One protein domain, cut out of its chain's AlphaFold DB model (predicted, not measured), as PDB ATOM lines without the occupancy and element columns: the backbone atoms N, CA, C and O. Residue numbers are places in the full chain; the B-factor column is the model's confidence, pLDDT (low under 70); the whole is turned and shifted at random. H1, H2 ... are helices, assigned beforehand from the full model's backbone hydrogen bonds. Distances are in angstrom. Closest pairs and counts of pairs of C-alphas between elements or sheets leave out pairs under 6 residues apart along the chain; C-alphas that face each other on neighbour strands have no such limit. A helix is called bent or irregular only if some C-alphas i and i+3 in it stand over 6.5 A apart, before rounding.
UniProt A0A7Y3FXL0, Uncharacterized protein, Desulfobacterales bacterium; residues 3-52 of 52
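Overview. This is residues 3 to 52 of the 52 residues of an uncharacterized protein of Desulfobacterales bacterium (UniProt A0A7Y3FXL0). A long helix, H1, has a shorter helix, H2, folded back onto its middle at a steep slant. A wide loop, residues 26 to 37, joins them at one end of the model, and residues 4 to 9 stick out at the other. The printed part has 50 residues with two named helices, H1 then H2, and no named strand; the class is all helix. It is elongated, spanning 35 by 23 by 18 A, and only just loose, close to compact, with a radius of gyration of the C-alphas of 11.9 A.

Arrangement. H1, residues 8 to 25, touches H2, residues 38 to 50, with its residues 13 to 21 alone. The closest C-alphas are those of Ala 17 and Tyr 48, 5.2 A apart. The helices run opposite ways at a steep tilt of 59 degrees. In H1 and H2 every O i to N i+4 pair is within hydrogen-bond range.

Along the chain. H1 is 25.1 A long and begins at C-alpha 8 (196.565, 232.501, 195.276). It is neither bent nor irregular, but only just: C-alphas 22 and 25 are 6.0 A apart. H2, 18.9 A long, ends at C-alpha 50 (202.488, 216.533, 195.733).

Size, cuts and confidence. The C-alphas farthest apart, those of Asn 6 and Lys 33, are 35.1 A apart. The 12-residue link is long. The printed part has no cut. Residue 52 alone has pLDDT under 70.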
ATOM      1  N   GLU A   3     200.796 235.131 196.374       95.12
ATOM      2  CA  GLU A   3     199.553 235.910 196.353       95.12
ATOM      3  C   GLU A   3     199.733 237.280 195.670       95.12
ATOM      4  O   GLU A   3     198.940 237.663 194.815       95.12
ATOM      5  N   THR A   4     200.840 237.981 195.949       96.06
ATOM      6  CA  THR A   4     201.169 239.273 195.316       96.06
ATOM      7  C   THR A   4     201.548 239.144 193.836       96.06
ATOM      8  O   THR A   4     201.585 240.145 193.131       96.06
ATOM      9  N   MET A   5     201.830 237.926 193.364       97.69
ATOM     10  CA  MET A   5     202.053 237.589 191.953       97.69
ATOM     11  C   MET A   5     200.777 237.075 191.270       97.69
ATOM     12  O   MET A   5     200.849 236.572 190.154       97.69
ATOM     13  N   ASN A   6     199.615 237.220 191.918       96.62
ATOM     14  CA  ASN A   6     198.325 236.748 191.424       96.62
ATOM     15  C   ASN A   6     198.233 235.208 191.314       96.62
ATOM     16  O   ASN A   6     197.463 234.688 190.509       96.62
ATOM     17  N   GLU A   7     198.974 234.491 192.172       97.50
ATOM     18  CA  GLU A   7     199.000 233.023 192.288       97.50
ATOM     19  C   GLU A   7     198.426 232.535 193.644       97.50
ATOM     20  O   GLU A   7     199.136 231.917 194.448       97.50
ATOM     21  N   PRO A   8     197.139 232.798 193.958       96.31
ATOM     22  CA  PRO A   8     196.565 232.501 195.276       96.31
ATOM     23  C   PRO A   8     196.420 230.997 195.552       96.31
ATOM     24  O   PRO A   8     196.547 230.566 196.694       96.31
ATOM     25  N   LYS A   9     196.194 230.174 194.518       95.69
ATOM     26  CA  LYS A   9     196.083 228.713 194.678       95.69
ATOM     27  C   LYS A   9     197.410 228.100 195.114       95.69
ATOM     28  O   LYS A   9     197.445 227.348 196.079       95.69
ATOM     29  N   ALA A  10     198.497 228.467 194.435       95.75
ATOM     30  CA  ALA A  10     199.832 228.003 194.791       95.75
ATOM     31  C   ALA A  10     200.247 228.510 196.182       95.75
ATOM     32  O   ALA A  10     200.840 227.756 196.947       95.75
ATOM     33  N   ALA A  11     199.887 229.751 196.536       97.12
ATOM     34  CA  ALA A  11     200.106 230.278 197.882       97.12
ATOM     35  C   ALA A  11     199.419 229.413 198.953       97.12
ATOM     36  O   ALA A  11     200.091 228.961 199.877       97.12
ATOM     37  N   SER A  12     198.124 229.119 198.773       96.19
ATOM     38  CA  SER A  12     197.348 228.283 199.699       96.19
ATOM     39  C   SER A  12     197.922 226.871 199.818       96.19
ATOM     40  O   SER A  12     198.068 226.367 200.922       96.19
ATOM     41  N   MET A  13     198.306 226.244 198.699       96.56
ATOM     42  CA  MET A  13     198.883 224.892 198.714       96.56
ATOM     43  C   MET A  13     200.177 224.824 199.533       96.56
ATOM     44  O   MET A  13     200.370 223.884 200.302       96.56
ATOM     45  N   ILE A  14     201.057 225.819 199.385       96.38
ATOM     46  CA  ILE A  14     202.299 225.887 200.165       96.38
ATOM     47  C   ILE A  14     201.992 226.143 201.643       96.38
ATOM     48  O   ILE A  14     202.596 225.509 202.505       96.38
ATOM     49  N   GLU A  15     201.066 227.054 201.946       96.81
ATOM     50  CA  GLU A  15     200.689 227.380 203.324       96.81
ATOM     51  C   GLU A  15     200.107 226.163 204.056       96.81
ATOM     52  O   GLU A  15     200.573 225.817 205.143       96.81
ATOM     53  N   ASP A  16     199.180 225.445 203.421       96.69
ATOM     54  CA  ASP A  16     198.579 224.229 203.972       96.69
ATOM     55  C   ASP A  16     199.625 223.130 204.214       96.69
ATOM     56  O   ASP A  16     199.593 222.446 205.242       96.69
ATOM     57  N   ALA A  17     200.580 222.964 203.295       97.56
ATOM     58  CA  ALA A  17     201.672 222.008 203.448       97.56
ATOM     59  C   ALA A  17     202.597 222.371 204.620       97.56
ATOM     60  O   ALA A  17     202.917 221.515 205.444       97.56
ATOM     61  N   VAL A  18     202.977 223.647 204.749       96.69
ATOM     62  CA  VAL A  18     203.796 224.125 205.875       96.69
ATOM     63  C   VAL A  18     203.071 223.920 207.207       96.69
ATOM     64  O   VAL A  18     203.697 223.490 208.175       96.69
ATOM     65  N   ILE A  19     201.759 224.169 207.268       96.75
ATOM     66  CA  ILE A  19     200.958 223.946 208.480       96.75
ATOM     67  C   ILE A  19     201.000 222.476 208.913       96.75
ATOM     68  O   ILE A  19     201.161 222.210 210.106       96.75
ATOM     69  N   LYS A  20     200.871 221.529 207.976       96.62
ATOM     70  CA  LYS A  20     200.947 220.087 208.274       96.62
ATOM     71  C   LYS A  20     202.324 219.702 208.799       96.62
ATOM     72  O   LYS A  20     202.420 219.161 209.892       96.62
ATOM     73  N   VAL A  21     203.383 220.116 208.106       96.31
ATOM     74  CA  VAL A  21     204.773 219.851 208.511       96.31
ATOM     75  C   VAL A  21     205.066 220.386 209.918       96.31
ATOM     76  O   VAL A  21     205.665 219.702 210.748       96.31
ATOM     77  N   LEU A  22     204.600 221.595 210.239       95.25
ATOM     78  CA  LEU A  22     204.772 222.173 211.573       95.25
ATOM     79  C   LEU A  22     203.966 221.456 212.662       95.25
ATOM     80  O   LEU A  22     204.387 221.459 213.817       95.25
ATOM     81  N   ARG A  23     202.799 220.902 212.320       95.50
ATOM     82  CA  ARG A  23     201.906 220.232 213.270       95.50
ATOM     83  C   ARG A  23     202.326 218.790 213.535       95.50
ATOM     84  O   ARG A  23     202.297 218.364 214.688       95.50
ATOM     85  N   ASP A  24     202.672 218.074 212.475       95.44
ATOM     86  CA  ASP A  24     202.755 216.617 212.477       95.44
ATOM     87  C   ASP A  24     204.215 216.126 212.490       95.44
ATOM     88  O   ASP A  24     204.498 215.090 213.095       95.44
ATOM     89  N   ASP A  25     205.159 216.891 211.920       94.25
ATOM     90  CA  ASP A  25     206.542 216.438 211.706       94.25
ATOM     91  C   ASP A  25     207.581 217.155 212.594       94.25
ATOM     92  O   ASP A  25     208.496 216.518 213.128       94.25
ATOM     93  N   LEU A  26     207.469 218.475 212.810       93.12
ATOM     94  CA  LEU A  26     208.466 219.221 213.594       93.12
ATOM     95  C   LEU A  26     208.185 219.220 215.100       93.12
ATOM     96  O   LEU A  26     207.145 219.656 215.580       93.12
ATOM     97  N   LYS A  27     209.216 218.881 215.884       87.69
ATOM     98  CA  LYS A  27     209.187 218.987 217.357       87.69
ATOM     99  C   LYS A  27     209.406 220.413 217.869       87.69
ATOM    100  O   LYS A  27     209.003 220.752 218.979       87.69
ATOM    101  N   SER A  28     210.135 221.231 217.113       92.12
ATOM    102  CA  SER A  28     210.467 222.615 217.458       92.12
ATOM    103  C   SER A  28     210.913 223.368 216.211       92.12
ATOM    104  O   SER A  28     211.555 222.789 215.349       92.12
ATOM    105  N   VAL A  29     210.657 224.674 216.148       90.25
ATOM    106  CA  VAL A  29     211.181 225.565 215.090       90.25
ATOM    107  C   VAL A  29     212.484 226.265 215.490       90.25
ATOM    108  O   VAL A  29     213.048 227.042 214.725       90.25
ATOM    109  N   SER A  30     212.978 226.024 216.708       92.19
ATOM    110  CA  SER A  30     214.232 226.619 217.171       92.19
ATOM    111  C   SER A  30     215.426 226.053 216.399       92.19
ATOM    112  O   SER A  30     215.515 224.843 216.168       92.19
ATOM    113  N   ALA A  31     216.380 226.921 216.050       87.88
ATOM    114  CA  ALA A  31     217.598 226.532 215.346       87.88
ATOM    115  C   ALA A  31     218.323 225.382 216.072       87.88
ATOM    116  O   ALA A  31     218.524 225.422 217.287       87.88
ATOM    117  N   GLY A  32     218.672 224.332 215.325       87.31
ATOM    118  CA  GLY A  32     219.327 223.132 215.858       87.31
ATOM    119  C   GLY A  32     218.426 222.188 216.667       87.31
ATOM    120  O   GLY A  32     218.922 221.185 217.170       87.31
ATOM    121  N   LYS A  33     217.121 222.469 216.801       89.94
ATOM    122  CA  LYS A  33     216.164 221.635 217.559       89.94
ATOM    123  C   LYS A  33     215.008 221.082 216.721       89.94
ATOM    124  O   LYS A  33     214.111 220.453 217.274       89.94
ATOM    125  N   MET A  34     215.043 221.287 215.404       90.44
ATOM    126  CA  MET A  34     214.003 220.817 214.482       90.44
ATOM    127  C   MET A  34     213.926 219.291 214.389       90.44
ATOM    128  O   MET A  34     212.857 218.753 214.129       90.44
ATOM    129  N   GLY A  35     215.040 218.591 214.633       91.19
ATOM    130  CA  GLY A  35     215.142 217.146 214.395       91.19
ATOM    131  C   GLY A  35     215.362 216.783 212.922       91.19
ATOM    132  O   GLY A  35     215.545 215.611 212.625       91.19
ATOM    133  N   TYR A  36     215.407 217.793 212.051       93.38
ATOM    134  CA  TYR A  36     215.633 217.706 210.613       93.38
ATOM    135  C   TYR A  36     216.619 218.792 210.184       93.38
ATOM    136  O   TYR A  36     216.730 219.850 210.818       93.38
ATOM    137  N   THR A  37     217.328 218.542 209.091       93.44
ATOM    138  CA  THR A  37     218.077 219.570 208.370       93.44
ATOM    139  C   THR A  37     217.121 220.491 207.613       93.44
ATOM    140  O   THR A  37     216.006 220.113 207.263       93.44
ATOM    141  N   THR A  38     217.571 221.705 207.290       93.12
ATOM    142  CA  THR A  38     216.778 222.651 206.484       93.12
ATOM    143  C   THR A  38     216.348 222.056 205.144       93.12
ATOM    144  O   THR A  38     215.280 222.389 204.639       93.12
ATOM    145  N   LYS A  39     217.171 221.165 204.574       95.81
ATOM    146  CA  LYS A  39     216.852 220.479 203.324       95.81
ATOM    147  C   LYS A  39     215.699 219.494 203.510       95.81
ATOM    148  O   LYS A  39     214.718 219.597 202.791       95.81
ATOM    149  N   GLU A  40     215.787 218.625 204.513       96.12
ATOM    150  CA  GLU A  40     214.742 217.631 204.794       96.12
ATOM    151  C   GLU A  40     213.398 218.290 205.128       96.12
ATOM    152  O   GLU A  40     212.360 217.809 204.691       96.12
ATOM    153  N   VAL A  41     213.396 219.433 205.824       95.38
ATOM    154  CA  VAL A  41     212.158 220.205 206.043       95.38
ATOM    155  C   VAL A  41     211.551 220.676 204.715       95.38
ATOM    156  O   VAL A  41     210.335 220.620 204.545       95.38
ATOM    157  N   GLY A  42     212.371 221.120 203.759       95.81
ATOM    158  CA  GLY A  42     211.896 221.501 202.424       95.81
ATOM    159  C   GLY A  42     211.360 220.315 201.618       95.81
ATOM    160  O   GLY A  42     210.363 220.458 200.904       95.81
ATOM    161  N   ASP A  43     211.980 219.146 201.772       97.62
ATOM    162  CA  ASP A  43     211.532 217.905 201.141       97.62
ATOM    163  C   ASP A  43     210.160 217.480 201.706       97.62
ATOM    164  O   ASP A  43     209.239 217.239 200.927       97.62
ATOM    165  N   LEU A  44     209.964 217.534 203.032       96.75
ATOM    166  CA  LEU A  44     208.670 217.261 203.682       96.75
ATOM    167  C   LEU A  44     207.557 218.180 203.161       96.75
ATOM    168  O   LEU A  44     206.486 217.715 202.778       96.75
ATOM    169  N   VAL A  45     207.809 219.492 203.094       97.12
ATOM    170  CA  VAL A  45     206.826 220.451 202.555       97.12
ATOM    171  C   VAL A  45     206.468 220.099 201.110       97.12
ATOM    172  O   VAL A  45     205.295 220.131 200.739       97.12
ATOM    173  N   SER A  46     207.457 219.719 200.299       97.25
ATOM    174  CA  SER A  46     207.240 219.328 198.903       97.25
ATOM    175  C   SER A  46     206.414 218.042 198.778       97.25
ATOM    176  O   SER A  46     205.558 217.950 197.898       97.25
ATOM    177  N   GLU A  47     206.614 217.062 199.662       96.69
ATOM    178  CA  GLU A  47     205.803 215.839 199.704       96.69
ATOM    179  C   GLU A  47     204.332 216.143 200.001       96.69
ATOM    180  O   GLU A  47     203.456 215.666 199.276       96.69
ATOM    181  N   TYR A  48     204.034 216.998 200.986       96.12
ATOM    182  CA  TYR A  48     202.649 217.383 201.288       96.12
ATOM    183  C   TYR A  48     201.961 218.139 200.151       96.12
ATOM    184  O   TYR A  48     200.742 218.045 200.038       96.12
ATOM    185  N   ILE A  49     202.709 218.866 199.316       95.62
ATOM    186  CA  ILE A  49     202.160 219.541 198.131       95.62
ATOM    187  C   ILE A  49     201.808 218.521 197.041       95.62
ATOM    188  O   ILE A  49     200.743 218.619 196.442       95.62
ATOM    189  N   ASN A  50     202.680 217.540 196.788       92.00
ATOM    190  CA  ASN A  50     202.488 216.533 195.733       92.00
ATOM    191  C   ASN A  50     201.492 215.423 196.103       92.00
ATOM    192  O   ASN A  50     201.056 214.671 195.235       92.00
ATOM    193  N   SER A  51     201.170 215.291 197.390       77.69
ATOM    194  CA  SER A  51     200.231 214.289 197.906       77.69
ATOM    195  C   SER A  51     198.761 214.734 197.837       77.69
ATOM    196  O   SER A  51     197.891 214.010 198.325       77.69
ATOM    197  N   VAL A  52     198.488 215.928 197.290       57.19
ATOM    198  CA  VAL A  52     197.153 216.545 197.149       57.19
ATOM    199  C   VAL A  52     196.680 216.497 195.701       57.19
ATOM    200  O   VAL A  52     197.521 216.676 194.793       57.19
TER     201      VAL A  52